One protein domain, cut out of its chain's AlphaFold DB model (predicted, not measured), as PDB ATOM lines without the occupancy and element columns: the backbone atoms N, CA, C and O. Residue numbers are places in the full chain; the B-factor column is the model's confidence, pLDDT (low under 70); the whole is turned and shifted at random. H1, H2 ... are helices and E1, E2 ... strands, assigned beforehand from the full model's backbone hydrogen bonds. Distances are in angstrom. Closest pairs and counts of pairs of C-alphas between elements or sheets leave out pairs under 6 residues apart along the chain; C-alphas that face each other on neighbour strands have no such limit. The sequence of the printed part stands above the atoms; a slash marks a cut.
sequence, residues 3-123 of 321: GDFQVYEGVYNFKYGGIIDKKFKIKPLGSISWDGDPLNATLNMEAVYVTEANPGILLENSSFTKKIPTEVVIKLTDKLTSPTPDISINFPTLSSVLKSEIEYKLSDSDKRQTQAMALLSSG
ATOM      1  N   GLY A   3     212.634 228.692 163.056       90.75
ATOM      2  CA  GLY A   3     214.027 228.367 162.788       90.75
ATOM      3  C   GLY A   3     214.907 228.528 164.016       90.75
ATOM      4  O   GLY A   3     214.485 229.099 165.018       90.75
ATOM      5  N   ASP A   4     216.140 228.054 163.881       90.62
ATOM      6  CA  ASP A   4     217.164 228.122 164.914       90.62
ATOM      7  C   ASP A   4     218.379 228.891 164.390       90.62
ATOM      8  O   ASP A   4     218.791 228.745 163.237       90.62
ATOM      9  N   PHE A   5     218.967 229.706 165.256       90.75
ATOM     10  CA  PHE A   5     220.214 230.410 165.017       90.75
ATOM     11  C   PHE A   5     221.258 229.947 166.024       90.75
ATOM     12  O   PHE A   5     221.034 229.978 167.234       90.75
ATOM     13  N   GLN A   6     222.415 229.537 165.515       93.12
ATOM     14  CA  GLN A   6     223.527 229.057 166.318       93.12
ATOM     15  C   GLN A   6     224.624 230.120 166.387       93.12
ATOM     16  O   GLN A   6     225.162 230.548 165.366       93.12
ATOM     17  N   VAL A   7     224.994 230.509 167.604       90.81
ATOM     18  CA  VAL A   7     226.102 231.424 167.864       90.81
ATOM     19  C   VAL A   7     227.400 230.633 168.004       90.81
ATOM     20  O   VAL A   7     227.530 229.761 168.867       90.81
ATOM     21  N   TYR A   8     228.377 230.957 167.160       91.00
ATOM     22  CA  TYR A   8     229.738 230.424 167.259       91.00
ATOM     23  C   TYR A   8     230.642 231.336 168.085       91.00
ATOM     24  O   TYR A   8     231.394 230.861 168.933       91.00
ATOM     25  N   GLU A   9     230.538 232.646 167.863       91.88
ATOM     26  CA  GLU A   9     231.321 233.662 168.555       91.88
ATOM     27  C   GLU A   9     230.472 234.905 168.809       91.88
ATOM     28  O   GLU A   9     229.580 235.246 168.031       91.88
ATOM     29  N   GLY A  10     230.764 235.602 169.902       91.69
ATOM     30  CA  GLY A  10     230.100 236.851 170.234       91.69
ATOM     31  C   GLY A  10     230.556 237.404 171.575       91.69
ATOM     32  O   GLY A  10     231.291 236.758 172.328       91.69
ATOM     33  N   VAL A  11     230.112 238.623 171.867       93.25
ATOM     34  CA  VAL A  11     230.397 239.315 173.123       93.25
ATOM     35  C   VAL A  11     229.087 239.790 173.731       93.25
ATOM     36  O   VAL A  11     228.300 240.464 173.072       93.25
ATOM     37  N   TYR A  12     228.882 239.465 175.001       88.94
ATOM     38  CA  TYR A  12     227.796 239.989 175.816       88.94
ATOM     39  C   TYR A  12     228.330 241.122 176.700       88.94
ATOM     40  O   TYR A  12     229.211 240.911 177.537       88.94
ATOM     41  N   ASN A  13     227.829 242.340 176.490       89.56
ATOM     42  CA  ASN A  13     228.202 243.504 177.295       89.56
ATOM     43  C   ASN A  13     227.300 243.567 178.531       89.56
ATOM     44  O   ASN A  13     226.167 244.040 178.455       89.56
ATOM     45  N   PHE A  14     227.804 243.089 179.662       86.69
ATOM     46  CA  PHE A  14     227.090 243.134 180.928       86.69
ATOM     47  C   PHE A  14     227.289 244.497 181.593       86.69
ATOM     48  O   PHE A  14     228.416 244.874 181.931       86.69
ATOM     49  N   LYS A  15     226.182 245.217 181.794       84.81
ATOM     50  CA  LYS A  15     226.149 246.497 182.502       84.81
ATOM     51  C   LYS A  15     225.145 246.440 183.640       84.81
ATOM     52  O   LYS A  15     223.999 246.057 183.420       84.81
ATOM     53  N   TYR A  16     225.562 246.836 184.839       77.06
ATOM     54  CA  TYR A  16     224.694 246.805 186.015       77.06
ATOM     55  C   TYR A  16     224.999 247.958 186.977       77.06
ATOM     56  O   TYR A  16     226.159 248.227 187.293       77.06
ATOM     57  N   GLY A  17     223.944 248.647 187.429       69.31
ATOM     58  CA  GLY A  17     224.009 249.657 188.494       69.31
ATOM     59  C   GLY A  17     224.928 250.858 188.233       69.31
ATOM     60  O   GLY A  17     225.326 251.516 189.184       69.31
ATOM     61  N   GLY A  18     225.332 251.112 186.981       74.06
ATOM     62  CA  GLY A  18     226.274 252.184 186.614       74.06
ATOM     63  C   GLY A  18     227.732 251.951 187.033       74.06
ATOM     64  O   GLY A  18     228.602 252.715 186.632       74.06
ATOM     65  N   ILE A  19     228.008 250.892 187.798       68.81
ATOM     66  CA  ILE A  19     229.328 250.584 188.369       68.81
ATOM     67  C   ILE A  19     230.013 249.388 187.701       68.81
ATOM     68  O   ILE A  19     231.233 249.258 187.763       68.81
ATOM     69  N   ILE A  20     229.247 248.501 187.062       75.88
ATOM     70  CA  ILE A  20     229.775 247.325 186.368       75.88
ATOM     71  C   ILE A  20     229.625 247.541 184.864       75.88
ATOM     72  O   ILE A  20     228.512 247.738 184.379       75.88
ATOM     73  N   ASP A  21     230.740 247.452 184.139       88.38
ATOM     74  CA  ASP A  21     230.802 247.393 182.674       88.38
ATOM     75  C   ASP A  21     231.827 246.319 182.274       88.38
ATOM     76  O   ASP A  21     233.042 246.515 182.405       88.38
ATOM     77  N   LYS A  22     231.342 245.130 181.888       91.00
ATOM     78  CA  LYS A  22     232.178 243.951 181.604       91.00
ATOM     79  C   LYS A  22     231.774 243.265 180.306       91.00
ATOM     80  O   LYS A  22     230.598 243.079 180.010       91.00
ATOM     81  N   LYS A  23     232.782 242.831 179.547       94.81
ATOM     82  CA  LYS A  23     232.613 242.100 178.287       94.81
ATOM     83  C   LYS A  23     232.778 240.607 178.534       94.81
ATOM     84  O   LYS A  23     233.879 240.153 178.832       94.81
ATOM     85  N   PHE A  24     231.694 239.858 178.397       95.44
ATOM     86  CA  PHE A  24     231.690 238.403 178.489       95.44
ATOM     87  C   PHE A  24     231.818 237.805 177.092       95.44
ATOM     88  O   PHE A  24     231.145 238.248 176.159       95.44
ATOM     89  N   LYS A  25     232.655 236.781 176.933       96.56
ATOM     90  CA  LYS A  25     232.766 236.037 175.676       96.56
ATOM     91  C   LYS A  25     231.669 234.980 175.622       96.56
ATOM     92  O   LYS A  25     231.576 234.160 176.533       96.56
ATOM     93  N   ILE A  26     230.851 234.988 174.574       94.31
ATOM     94  CA  ILE A  26     229.825 233.960 174.368       94.31
ATOM     95  C   ILE A  26     230.520 232.624 174.081       94.31
ATOM     96  O   ILE A  26     231.454 232.562 173.276       94.31
ATOM     97  N   LYS A  27     230.086 231.563 174.766       94.06
ATOM     98  CA  LYS A  27     230.539 230.200 174.492       94.06
ATOM     99  C   LYS A  27     229.947 229.721 173.165       94.06
ATOM    100  O   LYS A  27     228.769 229.975 172.907       94.06
ATOM    101  N   PRO A  28     230.734 229.005 172.343       92.75
ATOM    102  CA  PRO A  28     230.210 228.385 171.137       92.75
ATOM    103  C   PRO A  28     229.026 227.476 171.464       92.75
ATOM    104  O   PRO A  28     228.971 226.893 172.548       92.75
ATOM    105  N   LEU A  29     228.139 227.305 170.486       89.50
ATOM    106  CA  LEU A  29     226.956 226.447 170.573       89.50
ATOM    107  C   LEU A  29     225.800 227.016 171.423       89.50
ATOM    108  O   LEU A  29     224.863 226.288 171.744       89.50
ATOM    109  N   GLY A  30     225.794 228.323 171.712       89.06
ATOM    110  CA  GLY A  30     224.595 229.014 172.205       89.06
ATOM    111  C   GLY A  30     223.543 229.179 171.101       89.06
ATOM    112  O   GLY A  30     223.912 229.457 169.957       89.06
ATOM    113  N   SER A  31     222.258 229.002 171.410       91.81
ATOM    114  CA  SER A  31     221.173 229.021 170.421       91.81
ATOM    115  C   SER A  31     220.131 230.111 170.679       91.81
ATOM    116  O   SER A  31     219.884 230.524 171.815       91.81
ATOM    117  N   ILE A  32     219.514 230.566 169.590       91.62
ATOM    118  CA  ILE A  32     218.287 231.361 169.584       91.62
ATOM    119  C   ILE A  32     217.278 230.604 168.724       91.62
ATOM    120  O   ILE A  32     217.586 230.301 167.574       91.62
ATOM    121  N   SER A  33     216.102 230.298 169.256       92.88
ATOM    122  CA  SER A  33     215.050 229.582 168.529       92.88
ATOM    123  C   SER A  33     213.785 230.427 168.406       92.88
ATOM    124  O   SER A  33     213.429 231.183 169.313       92.88
ATOM    125  N   TRP A  34     213.098 230.303 167.272       93.25
ATOM    126  CA  TRP A  34     211.806 230.940 167.019       93.25
ATOM    127  C   TRP A  34     210.750 229.879 166.729       93.25
ATOM    128  O   TRP A  34     210.931 229.053 165.832       93.25
ATOM    129  N   ASP A  35     209.623 229.967 167.430       90.06
ATOM    130  CA  ASP A  35     208.444 229.120 167.231       90.06
ATOM    131  C   ASP A  35     207.232 229.979 166.828       90.06
ATOM    132  O   ASP A  35     206.253 230.133 167.554       90.06
ATOM    133  N   GLY A  36     207.338 230.655 165.683       88.62
ATOM    134  CA  GLY A  36     206.240 231.421 165.094       88.62
ATOM    135  C   GLY A  36     206.425 232.930 165.167       88.62
ATOM    136  O   GLY A  36     206.537 233.574 164.122       88.62
ATOM    137  N   ASP A  37     206.449 233.531 166.353       86.31
ATOM    138  CA  ASP A  37     206.548 234.990 166.485       86.31
ATOM    139  C   ASP A  37     208.017 235.469 166.406       86.31
ATOM    140  O   ASP A  37     208.821 235.123 167.275       86.31
ATOM    141  N   PRO A  38     208.393 236.292 165.402       84.12
ATOM    142  CA  PRO A  38     209.752 236.825 165.264       84.12
ATOM    143  C   PRO A  38     210.258 237.631 166.473       84.12
ATOM    144  O   PRO A  38     211.471 237.718 166.673       84.12
ATOM    145  N   LEU A  39     209.353 238.228 167.258       82.81
ATOM    146  CA  LEU A  39     209.678 239.034 168.442       82.81
ATOM    147  C   LEU A  39     209.753 238.205 169.733       82.81
ATOM    148  O   LEU A  39     210.294 238.681 170.731       82.81
ATOM    149  N   ASN A  40     209.245 236.971 169.725       85.19
ATOM    150  CA  ASN A  40     209.273 236.052 170.864       85.19
ATOM    151  C   ASN A  40     210.252 234.896 170.601       85.19
ATOM    152  O   ASN A  40     209.877 233.727 170.594       85.19
ATOM    153  N   ALA A  41     211.525 235.233 170.396       90.62
ATOM    154  CA  ALA A  41     212.596 234.244 170.308       90.62
ATOM    155  C   ALA A  41     212.995 233.739 171.703       90.62
ATOM    156  O   ALA A  41     213.056 234.535 172.645       90.62
ATOM    157  N   THR A  42     213.329 232.457 171.835       90.06
ATOM    158  CA  THR A  42     213.898 231.880 173.059       90.06
ATOM    159  C   THR A  42     215.417 231.828 172.961       90.06
ATOM    160  O   THR A  42     215.981 231.388 171.963       90.06
ATOM    161  N   LEU A  43     216.077 232.286 174.016       90.69
ATOM    162  CA  LEU A  43     217.518 232.340 174.173       90.69
ATOM    163  C   LEU A  43     218.001 231.156 175.013       90.69
ATOM    164  O   LEU A  43     217.397 230.824 176.033       90.69
ATOM    165  N   ASN A  44     219.117 230.552 174.620       92.19
ATOM    166  CA  ASN A  44     219.876 229.638 175.467       92.19
ATOM    167  C   ASN A  44     221.366 229.785 175.156       92.19
ATOM    168  O   ASN A  44     221.904 229.135 174.257       92.19
ATOM    169  N   MET A  45     222.036 230.683 175.873       92.56
ATOM    170  CA  MET A  45     223.453 230.972 175.656       92.56
ATOM    171  C   MET A  45     224.197 231.076 176.979       92.56
ATOM    172  O   MET A  45     223.644 231.502 177.987       92.56
ATOM    173  N   GLU A  46     225.484 230.752 176.957       94.50
ATOM    174  CA  GLU A  46     226.386 230.995 178.078       94.50
ATOM    175  C   GLU A  46     227.439 232.016 177.666       94.50
ATOM    176  O   GLU A  46     227.983 231.951 176.562       94.50
ATOM    177  N   ALA A  47     227.755 232.946 178.557       94.50
ATOM    178  CA  ALA A  47     228.812 233.920 178.364       94.50
ATOM    179  C   ALA A  47     229.772 233.882 179.555       94.50
ATOM    180  O   ALA A  47     229.341 233.768 180.700       94.50
ATOM    181  N   VAL A  48     231.074 233.971 179.291       96.69
ATOM    182  CA  VAL A  48     232.130 233.796 180.297       96.69
ATOM    183  C   VAL A  48     232.998 235.041 180.388       96.69
ATOM    184  O   VAL A  48     233.473 235.562 179.375       96.69
ATOM    185  N   TYR A  49     233.234 235.498 181.612       95.38
ATOM    186  CA  TYR A  49     234.236 236.501 181.946       95.38
ATOM    187  C   TYR A  49     235.323 235.853 182.798       95.38
ATOM    188  O   TYR A  49     235.045 235.308 183.865       95.38
ATOM    189  N   VAL A  50     236.563 235.911 182.321       95.06
ATOM    190  CA  VAL A  50     237.724 235.334 183.006       95.06
ATOM    191  C   VAL A  50     238.427 236.428 183.800       95.06
ATOM    192  O   VAL A  50     238.711 237.505 183.275       95.06
ATOM    193  N   THR A  51     238.722 236.147 185.062       90.25
ATOM    194  CA  THR A  51     239.458 237.031 185.967       90.25
ATOM    195  C   THR A  51     240.340 236.213 186.905       90.25
ATOM    196  O   THR A  51     240.301 234.986 186.900       90.25
ATOM    197  N   GLU A  52     241.136 236.881 187.730       88.25
ATOM    198  CA  GLU A  52     241.905 236.244 188.795       88.25
ATOM    199  C   GLU A  52     241.380 236.683 190.161       88.25
ATOM    200  O   GLU A  52     241.303 237.880 190.439       88.25
ATOM    201  N   ALA A  53     241.045 235.721 191.021       86.25
ATOM    202  CA  ALA A  53     240.515 235.982 192.359       86.25
ATOM    203  C   ALA A  53     241.086 235.007 193.389       86.25
ATOM    204  O   ALA A  53     241.548 233.919 193.042       86.25
ATOM    205  N   ASN A  54     241.068 235.405 194.663       85.38
ATOM    206  CA  ASN A  54     241.452 234.532 195.767       85.38
ATOM    207  C   ASN A  54     240.210 233.822 196.356       85.38
ATOM    208  O   ASN A  54     239.482 234.451 197.128       85.38
ATOM    209  N   PRO A  55     239.968 232.529 196.068       85.38
ATOM    210  CA  PRO A  55     238.850 231.775 196.636       85.38
ATOM    211  C   PRO A  55     238.971 231.523 198.145       85.38
ATOM    212  O   PRO A  55     237.972 231.182 198.773       85.38
ATOM    213  N   GLY A  56     240.151 231.710 198.752       82.12
ATOM    214  CA  GLY A  56     240.343 231.540 200.199       82.12
ATOM    215  C   GLY A  56     239.435 232.440 201.041       82.12
ATOM    216  O   GLY A  56     239.068 232.072 202.155       82.12
ATOM    217  N   ILE A  57     238.998 233.569 200.473       79.00
ATOM    218  CA  ILE A  57     238.042 234.506 201.078       79.00
ATOM    219  C   ILE A  57     236.675 233.837 201.312       79.00
ATOM    220  O   ILE A  57     236.068 234.041 202.360       79.00
ATOM    221  N   LEU A  58     236.215 233.001 200.372       81.50
ATOM    222  CA  LEU A  58     234.937 232.275 200.471       81.50
ATOM    223  C   LEU A  58     235.000 231.118 201.476       81.50
ATOM    224  O   LEU A  58     233.995 230.749 202.080       81.50
ATOM    225  N   LEU A  59     236.189 230.535 201.631       75.56
ATOM    226  CA  LEU A  59     236.447 229.401 202.517       75.56
ATOM    227  C   LEU A  59     236.780 229.826 203.952       75.56
ATOM    228  O   LEU A  59     236.968 228.968 204.807       75.56
ATOM    229  N   GLU A  60     236.903 231.134 204.213       66.38
ATOM    230  CA  GLU A  60     237.426 231.690 205.471       66.38
ATOM    231  C   GLU A  60     238.792 231.101 205.875       66.38
ATOM    232  O   GLU A  60     239.190 231.126 207.041       66.38
ATOM    233  N   ASN A  61     239.529 230.572 204.896       62.66
ATOM    234  CA  ASN A  61     240.810 229.929 205.109       62.66
ATOM    235  C   ASN A  61     241.922 230.900 204.719       62.66
ATOM    236  O   ASN A  61     242.300 231.019 203.551       62.66
ATOM    237  N   SER A  62     242.476 231.570 205.727       59.66
ATOM    238  CA  SER A  62     243.588 232.515 205.582       59.66
ATOM    239  C   SER A  62     244.885 231.874 205.073       59.66
ATOM    240  O   SER A  62     245.801 232.591 204.671       59.66
ATOM    241  N   SER A  63     244.965 230.539 205.026       59.03
ATOM    242  CA  SER A  63     246.114 229.816 204.467       59.03
ATOM    243  C   SER A  63     246.143 229.855 202.937       59.03
ATOM    244  O   SER A  63     247.196 229.632 202.340       59.03
ATOM    245  N   PHE A  64     245.008 230.144 202.285       66.31
ATOM    246  CA  PHE A  64     244.920 230.245 200.830       66.31
ATOM    247  C   PHE A  64     244.891 231.720 200.399       66.31
ATOM    248  O   PHE A  64     243.863 232.391 200.438       66.31
ATOM    249  N   THR A  65     246.054 232.242 200.003       67.62
ATOM    250  CA  THR A  65     246.239 233.652 199.596       67.62
ATOM    251  C   THR A  65     246.473 233.832 198.094       67.62
ATOM    252  O   THR A  65     246.559 234.958 197.600       67.62
ATOM    253  N   LYS A  66     246.582 232.729 197.345       77.56
ATOM    254  CA  LYS A  66     246.936 232.744 195.926       77.56
ATOM    255  C   LYS A  66     245.725 233.104 195.063       77.56
ATOM    256  O   LYS A  66     244.676 232.473 195.158       77.56
ATOM    257  N   LYS A  67     245.902 234.070 194.156       83.25
ATOM    258  CA  LYS A  67     244.934 234.329 193.085       83.25
ATOM    259  C   LYS A  67     245.002 233.228 192.036       83.25
ATOM    260  O   LYS A  67     246.091 232.812 191.637       83.25
ATOM    261  N   ILE A  68     243.840 232.764 191.602       86.50
ATOM    262  CA  ILE A  68     243.711 231.734 190.575       86.50
ATOM    263  C   ILE A  68     242.731 232.179 189.485       86.50
ATOM    264  O   ILE A  68     241.847 233.000 189.767       86.50
ATOM    265  N   PRO A  69     242.845 231.623 188.264       93.25
ATOM    266  CA  PRO A  69     241.845 231.818 187.227       93.25
ATOM    267  C   PRO A  69     240.453 231.466 187.750       93.25
ATOM    268  O   PRO A  69     240.234 230.395 188.318       93.25
ATOM    269  N   THR A  70     239.536 232.407 187.587       93.62
ATOM    270  CA  THR A  70     238.149 232.348 188.035       93.62
ATOM    271  C   THR A  70     237.269 232.823 186.891       93.62
ATOM    272  O   THR A  70     237.530 233.853 186.269       93.62
ATOM    273  N   GLU A  71     236.221 232.071 186.608       95.81
ATOM    274  CA  GLU A  71     235.299 232.328 185.514       95.81
ATOM    275  C   GLU A  71     233.942 232.715 186.091       95.81
ATOM    276  O   GLU A  71     233.328 231.935 186.814       95.81
ATOM    277  N   VAL A  72     233.455 233.908 185.764       95.12
ATOM    278  CA  VAL A  72     232.049 234.258 185.981       95.12
ATOM    279  C   VAL A  72     231.290 233.839 184.734       95.12
ATOM    280  O   VAL A  72     231.579 234.331 183.641       95.12
ATOM    281  N   VAL A  73     230.343 232.921 184.889       95.50
ATOM    282  CA  VAL A  73     229.530 232.394 183.795       95.50
ATOM    283  C   VAL A  73     228.109 232.908 183.960       95.50
ATOM    284  O   VAL A  73     227.484 232.690 184.994       95.50
ATOM    285  N   ILE A  74     227.606 233.593 182.937       92.25
ATOM    286  CA  ILE A  74     226.216 234.032 182.857       92.25
ATOM    287  C   ILE A  74     225.513 233.137 181.847       92.25
ATOM    288  O   ILE A  74     225.846 233.151 180.659       92.25
ATOM    289  N   LYS A  75     224.533 232.378 182.319       92.00
ATOM    290  CA  LYS A  75     223.603 231.642 181.479       92.00
ATOM    291  C   LYS A  75     222.397 232.535 181.204       92.00
ATOM    292  O   LYS A  75     221.718 232.983 182.120       92.00
ATOM    293  N   LEU A  76     222.179 232.839 179.935       88.69
ATOM    294  CA  LEU A  76     221.095 233.676 179.443       88.69
ATOM    295  C   LEU A  76     220.029 232.759 178.846       88.69
ATOM    296  O   LEU A  76     220.235 232.177 177.777       88.69
ATOM    297  N   THR A  77     218.913 232.618 179.556       88.12
ATOM    298  CA  THR A  77     217.766 231.801 179.134       88.12
ATOM    299  C   THR A  77     216.505 232.641 178.972       88.12
ATOM    300  O   THR A  77     216.484 233.796 179.392       88.12
ATOM    301  N   ASP A  78     215.440 232.025 178.451       86.81
ATOM    302  CA  ASP A  78     214.102 232.616 178.290       86.81
ATOM    303  C   ASP A  78     214.010 233.576 177.087       86.81
ATOM    304  O   ASP A  78     214.801 233.484 176.150       86.81
ATOM    305  N   LYS A  79     212.996 234.441 177.038       84.25
ATOM    306  CA  LYS A  79     212.733 235.331 175.905       84.25
ATOM    307  C   LYS A  79     213.902 236.271 175.637       84.25
ATOM    308  O   LYS A  79     214.381 236.953 176.534       84.25
ATOM    309  N   LEU A  80     214.276 236.417 174.369       82.25
ATOM    310  CA  LEU A  80     215.329 237.335 173.921       82.25
ATOM    311  C   LEU A  80     215.070 238.795 174.338       82.25
ATOM    312  O   LEU A  80     216.012 239.546 174.570       82.25
ATOM    313  N   THR A  81     213.801 239.193 174.447       77.50
ATOM    314  CA  THR A  81     213.384 240.534 174.885       77.50
ATOM    315  C   THR A  81     213.515 240.757 176.392       77.50
ATOM    316  O   THR A  81     213.572 241.903 176.829       77.50
ATOM    317  N   SER A  82     213.563 239.685 177.185       76.38
ATOM    318  CA  SER A  82     213.682 239.728 178.642       76.38
ATOM    319  C   SER A  82     214.410 238.475 179.144       76.38
ATOM    320  O   SER A  82     213.790 237.622 179.786       76.38
ATOM    321  N   PRO A  83     215.709 238.326 178.833       79.25
ATOM    322  CA  PRO A  83     216.449 237.142 179.227       79.25
ATOM    323  C   PRO A  83     216.617 237.120 180.744       79.25
ATOM    324  O   PRO A  83     216.892 238.150 181.363       79.25
ATOM    325  N   THR A  84     216.504 235.935 181.337       76.38
ATOM    326  CA  THR A  84     216.800 235.728 182.757       76.38
ATOM    327  C   THR A  84     218.274 235.337 182.896       76.38
ATOM    328  O   THR A  84     218.652 234.274 182.393       76.38
ATOM    329  N   PRO A  85     219.127 236.173 183.520       80.94
ATOM    330  CA  PRO A  85     220.524 235.836 183.750       80.94
ATOM    331  C   PRO A  85     220.666 234.948 184.992       80.94
ATOM    332  O   PRO A  85     220.346 235.370 186.100       80.94
ATOM    333  N   ASP A  86     221.209 233.750 184.816       86.56
ATOM    334  CA  ASP A  86     221.672 232.894 185.911       86.56
ATOM    335  C   ASP A  86     223.198 232.958 185.989       86.56
ATOM    336  O   ASP A  86     223.902 232.703 185.009       86.56
ATOM    337  N   ILE A  87     223.716 233.365 187.147       89.38
ATOM    338  CA  ILE A  87     225.134 233.653 187.334       89.38
ATOM    339  C   ILE A  87     225.766 232.564 188.191       89.38
ATOM    340  O   ILE A  87     225.320 232.256 189.299       89.38
ATOM    341  N   SER A  88     226.865 232.019 187.685       92.00
ATOM    342  CA  SER A  88     227.692 231.033 188.367       92.00
ATOM    343  C   SER A  88     229.163 231.433 188.342       92.00
ATOM    344  O   SER A  88     229.594 232.280 187.555       92.00
ATOM    345  N   ILE A  89     229.932 230.857 189.263       93.69
ATOM    346  CA  ILE A  89     231.362 231.113 189.415       93.69
ATOM    347  C   ILE A  89     232.076 229.770 189.327       93.69
ATOM    348  O   ILE A  89     231.801 228.866 190.113       93.69
ATOM    349  N   ASN A  90     233.007 229.655 188.386       93.19
ATOM    350  CA  ASN A  90     233.792 228.458 188.137       93.19
ATOM    351  C   ASN A  90     235.273 228.700 188.436       93.19
ATOM    352  O   ASN A  90     235.821 229.773 188.185       93.19
ATOM    353  N   PHE A  91     235.938 227.658 188.927       92.31
ATOM    354  CA  PHE A  91     237.363 227.670 189.247       92.31
ATOM    355  C   PHE A  91     238.072 226.540 188.490       92.31
ATOM    356  O   PHE A  91     238.173 225.426 189.011       92.31
ATOM    357  N   PRO A  92     238.543 226.776 187.250       89.75
ATOM    358  CA  PRO A  92     239.073 225.719 186.385       89.75
ATOM    359  C   PRO A  92     240.328 225.028 186.936       89.75
ATOM    360  O   PRO A  92     240.599 223.883 186.589       89.75
ATOM    361  N   THR A  93     241.098 225.696 187.798       88.12
ATOM    362  CA  THR A  93     242.381 225.181 188.305       88.12
ATOM    363  C   THR A  93     242.307 224.568 189.706       88.12
ATOM    364  O   THR A  93     243.344 224.172 190.239       88.12
ATOM    365  N   LEU A  94     241.137 224.541 190.356       85.62
ATOM    366  CA  LEU A  94     241.006 223.981 191.707       85.62
ATOM    367  C   LEU A  94     240.866 222.459 191.689       85.62
ATOM    368  O   LEU A  94     240.226 221.883 190.814       85.62
ATOM    369  N   SER A  95     241.413 221.811 192.720       85.88
ATOM    370  CA  SER A  95     241.142 220.398 192.996       85.88
ATOM    371  C   SER A  95     239.656 220.181 193.284       85.88
ATOM    372  O   SER A  95     239.042 221.028 193.939       85.88
ATOM    373  N   SER A  96     239.115 219.017 192.920       85.69
ATOM    374  CA  SER A  96     237.700 218.674 193.119       85.69
ATOM    375  C   SER A  96     237.215 218.871 194.560       85.69
ATOM    376  O   SER A  96     236.109 219.352 194.758       85.69
ATOM    377  N   VAL A  97     238.055 218.576 195.560       85.31
ATOM    378  CA  VAL A  97     237.714 218.734 196.987       85.31
ATOM    379  C   VAL A  97     237.447 220.203 197.339       85.31
ATOM    380  O   VAL A  97     236.358 220.535 197.797       85.31
ATOM    381  N   LEU A  98     238.408 221.093 197.063       83.00
ATOM    382  CA  LEU A  98     238.252 222.536 197.294       83.00
ATOM    383  C   LEU A  98     237.114 223.134 196.462       83.00
ATOM    384  O   LEU A  98     236.408 224.023 196.929       83.00
ATOM    385  N   LYS A  99     236.923 222.640 195.233       86.44
ATOM    386  CA  LYS A  99     235.826 223.078 194.372       86.44
ATOM    387  C   LYS A  99     234.467 222.775 195.011       86.44
ATOM    388  O   LYS A  99     233.656 223.688 195.109       86.44
ATOM    389  N   SER A 100     234.244 221.555 195.501       87.19
ATOM    390  CA  SER A 100     232.982 221.178 196.155       87.19
ATOM    391  C   SER A 100     232.708 221.978 197.430       87.19
ATOM    392  O   SER A 100     231.560 222.310 197.715       87.19
ATOM    393  N   GLU A 101     233.749 222.325 198.188       87.75
ATOM    394  CA  GLU A 101     233.603 223.168 199.377       87.75
ATOM    395  C   GLU A 101     233.165 224.597 199.014       87.75
ATOM    396  O   GLU A 101     232.238 225.141 199.617       87.75
ATOM    397  N   ILE A 102     233.774 225.192 197.983       88.44
ATOM    398  CA  ILE A 102     233.374 226.516 197.488       88.44
ATOM    399  C   ILE A 102     231.968 226.476 196.882       88.44
ATOM    400  O   ILE A 102     231.168 227.373 197.134       88.44
ATOM    401  N   GLU A 103     231.637 225.436 196.115       88.38
ATOM    402  CA  GLU A 103     230.292 225.246 195.557       88.38
ATOM    403  C   GLU A 103     229.236 225.143 196.659       88.38
ATOM    404  O   GLU A 103     228.165 225.728 196.528       88.38
ATOM    405  N   TYR A 104     229.547 224.486 197.780       89.38
ATOM    406  CA  TYR A 104     228.662 224.465 198.943       89.38
ATOM    407  C   TYR A 104     228.453 225.870 199.528       89.38
ATOM    408  O   TYR A 104     227.315 226.258 199.807       89.38
ATOM    409  N   LYS A 105     229.519 226.674 199.649       85.44
ATOM    410  CA  LYS A 105     229.431 228.076 200.108       85.44
ATOM    411  C   LYS A 105     228.646 228.975 199.144       85.44
ATOM    412  O   LYS A 105     227.997 229.919 199.590       85.44
ATOM    413  N   LEU A 106     228.673 228.668 197.847       89.44
ATOM    414  CA  LEU A 106     227.962 229.378 196.775       89.44
ATOM    415  C   LEU A 106     226.653 228.682 196.346       89.44
ATOM    416  O   LEU A 106     226.118 228.976 195.273       89.44
ATOM    417  N   SER A 107     226.143 227.744 197.149       89.38
ATOM    418  CA  SER A 107     224.928 226.984 196.822       89.38
ATOM    419  C   SER A 107     223.688 227.879 196.797       89.38
ATOM    420  O   SER A 107     222.850 227.767 195.899       89.38
ATOM    421  N   ASP A 108     223.622 228.827 197.729       88.94
ATOM    422  CA  ASP A 108     222.593 229.856 197.790       88.94
ATOM    423  C   ASP A 108     222.700 230.827 196.599       88.94
ATOM    424  O   ASP A 108     223.775 231.348 196.287       88.94
ATOM    425  N   SER A 109     221.575 231.043 195.909       83.69
ATOM    426  CA  SER A 109     221.527 231.849 194.685       83.69
ATOM    427  C   SER A 109     221.833 233.323 194.941       83.69
ATOM    428  O   SER A 109     222.596 233.925 194.184       83.69
ATOM    429  N   ASP A 110     221.301 233.888 196.026       81.94
ATOM    430  CA  ASP A 110     221.480 235.301 196.365       81.94
ATOM    431  C   ASP A 110     222.927 235.566 196.783       81.94
ATOM    432  O   ASP A 110     223.552 236.541 196.339       81.94
ATOM    433  N   LYS A 111     223.517 234.653 197.568       85.62
ATOM    434  CA  LYS A 111     224.947 234.702 197.904       85.62
ATOM    435  C   LYS A 111     225.809 234.599 196.655       85.62
ATOM    436  O   LYS A 111     226.702 235.424 196.467       85.62
ATOM    437  N   ARG A 112     225.554 233.622 195.783       89.62
ATOM    438  CA  ARG A 112     226.331 233.427 194.549       89.62
ATOM    439  C   ARG A 112     226.265 234.648 193.639       89.62
ATOM    440  O   ARG A 112     227.302 235.093 193.145       89.62
ATOM    441  N   GLN A 113     225.079 235.228 193.476       84.75
ATOM    442  CA  GLN A 113     224.889 236.452 192.707       84.75
ATOM    443  C   GLN A 113     225.648 237.626 193.333       84.75
ATOM    444  O   GLN A 113     226.372 238.329 192.628       84.75
ATOM    445  N   THR A 114     225.553 237.803 194.651       84.62
ATOM    446  CA  THR A 114     226.273 238.858 195.379       84.62
ATOM    447  C   THR A 114     227.788 238.724 195.207       84.62
ATOM    448  O   THR A 114     228.467 239.698 194.880       84.62
ATOM    449  N   GLN A 115     228.320 237.509 195.350       87.19
ATOM    450  CA  GLN A 115     229.744 237.219 195.170       87.19
ATOM    451  C   GLN A 115     230.205 237.469 193.732       87.19
ATOM    452  O   GLN A 115     231.279 238.028 193.512       87.19
ATOM    453  N   ALA A 116     229.380 237.122 192.742       90.00
ATOM    454  CA  ALA A 116     229.681 237.410 191.346       90.00
ATOM    455  C   ALA A 116     229.667 238.920 191.063       90.00
ATOM    456  O   ALA A 116     230.563 239.418 190.385       90.00
ATOM    457  N   MET A 117     228.709 239.672 191.614       85.19
ATOM    458  CA  MET A 117     228.676 241.135 191.475       85.19
ATOM    459  C   MET A 117     229.890 241.795 192.132       85.19
ATOM    460  O   MET A 117     230.497 242.693 191.543       85.19
ATOM    461  N   ALA A 118     230.289 241.331 193.317       83.75
ATOM    462  CA  ALA A 118     231.506 241.785 193.983       83.75
ATOM    463  C   ALA A 118     232.752 241.501 193.137       83.75
ATOM    464  O   ALA A 118     233.589 242.385 192.950       83.75
ATOM    465  N   LEU A 119     232.835 240.312 192.541       88.00
ATOM    466  CA  LEU A 119     233.937 239.939 191.664       88.00
ATOM    467  C   LEU A 119     233.974 240.787 190.381       88.00
ATOM    468  O   LEU A 119     235.047 241.208 189.952       88.00
ATOM    469  N   LEU A 120     232.822 241.092 189.781       84.94
ATOM    470  CA  LEU A 120     232.743 241.914 188.568       84.94
ATOM    471  C   LEU A 120     233.029 243.398 188.829       84.94
ATOM    472  O   LEU A 120     233.606 244.058 187.964       84.94
ATOM    473  N   SER A 121     232.649 243.917 189.995       82.12
ATOM    474  CA  SER A 121     232.871 245.320 190.372       82.12
ATOM    475  C   SER A 121     234.274 245.565 190.929       82.12
ATOM    476  O   SER A 121     234.956 246.488 190.496       82.12
ATOM    477  N   SER A 122     234.726 244.721 191.861       80.25
ATOM    478  CA  SER A 122     235.958 244.930 192.635       80.25
ATOM    479  C   SER A 122     237.104 243.986 192.264       80.25
ATOM    480  O   SER A 122     238.246 244.218 192.664       80.25
ATOM    481  N   GLY A 123     236.827 242.903 191.533       82.38
ATOM    482  CA  GLY A 123     237.808 241.854 191.253       82.38
ATOM    483  C   GLY A 123     238.037 240.874 192.410       82.38
ATOM    484  O   GLY A 123     238.945 240.052 192.312       82.38
TER     485      GLY A 123
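Overview. This is residues 3 to 123 of the 321 residues of an uncharacterized protein of Flavobacterium psychrophilum (UniProt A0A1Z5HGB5). Picture a long, twisted sheet whose two longest strands, E5 and E6, run side by side along the long axis; the hairpin E2 and E3 branches off E5 at an angle, and the sheet curls round helix H2, with H2 packed on E7 and reaching E3 at its far end. E1 and E4 extend the sheet at one end of the long axis, while the long link of residues 54 to 67 lies at the other end, and H1 only grazes the sheet. The 121 printed residues hold seven named strands and then two named helices, in the order E1 E2 E3 E4 E5 E6 E7 H1 H2, and the class is mixed, helices and strands. The sheet is branched, and its neighbour pairs are antiparallel. The whole is only just compact, close to loose, with a radius of gyration of the C-alphas of 16.1 A, and it is elongated, spanning 56 by 33 by 25 A.

Along the chain. Begin at C-alpha 3, printed at (214.027, 228.367, 162.788); from there E1 covers residues 3 to 7. Next come E2, residues 11 to 16, and E3, residues 20 to 26, which measures 18.0 A from first to last C-alpha. E4 takes residues 30 to 35 over 16.9 A. Find C-alpha 41 at (212.596, 234.244, 170.308), where E5 begins; it runs to residue 53 over 35.6 A. E6, residues 68 to 79, runs over 34.5 A, and E7 covers residues 84 to 90 over 19.2 A. Then look for H1 at residues 96 to 105, 14.3 A long, and H2 at residues 109 to 122, 19.6 A long, ending at C-alpha 122, (235.958, 244.930, 192.635).

Arrangement. Start at E5, the strand with three neighbours. E6 lies on one side of it; E3, beside residues 46 to 49, and E4, beside residues 41 to 45, lie on the other side. In the hairpin E5 and E6, at 166 degrees between directions, look for N 47 and O 74, 2.8 A apart, within hydrogen-bond range. The hairpin E6 and E7, at 161 degrees, has N 73 and O 88 at 2.8 A. In the hairpin E4 and E5 you find N 33 and O 42 at 2.9 A. E4, E5, E6 and E7 form a meander, each strand the antiparallel neighbour of the one before. E1 is an edge strand beside E4, with N 5 and O 32 at 2.8 A. E3 and E5 are antiparallel neighbours, at 113 degrees between directions, with N 25 and O 48 at 2.8 A, and the pairing of E3 is staggered: its residues 20 to 25 pair with E2 and its residues 25 to 26 with E5. The hairpin E2 and E3 has N 14 and O 22 at 2.8 A. H2 is on the sheet, which curls round it; its closest C-alphas with E7 are Ile 87 and Gln 113, 6.1 A, and with E3 Ile 20 and Ser 121, 5.4 A. H1 is on the sheet but only grazes it with residues 99 to 103, and H1 and E7 are near each other, with 6 pairs of C-alphas within 10 A. H1 and H2 are only just apart, the closest C-alphas being 8.3 A from each other. In H1 and H2 every O i to N i+4 pair is within hydrogen-bond range.

Size, cuts and confidence. The two C-alphas farthest apart are those of Gly 36 and Ser 63, 56.1 A. The printed part has no cut. The link from E5 to E6 is long, residues 54 to 67 with no named element, and the other links are tight. The mean pLDDT of the printed part is 86.4; look for values under 70 at residue 17, residue 19 and residues 60 to 65 of this predicted model.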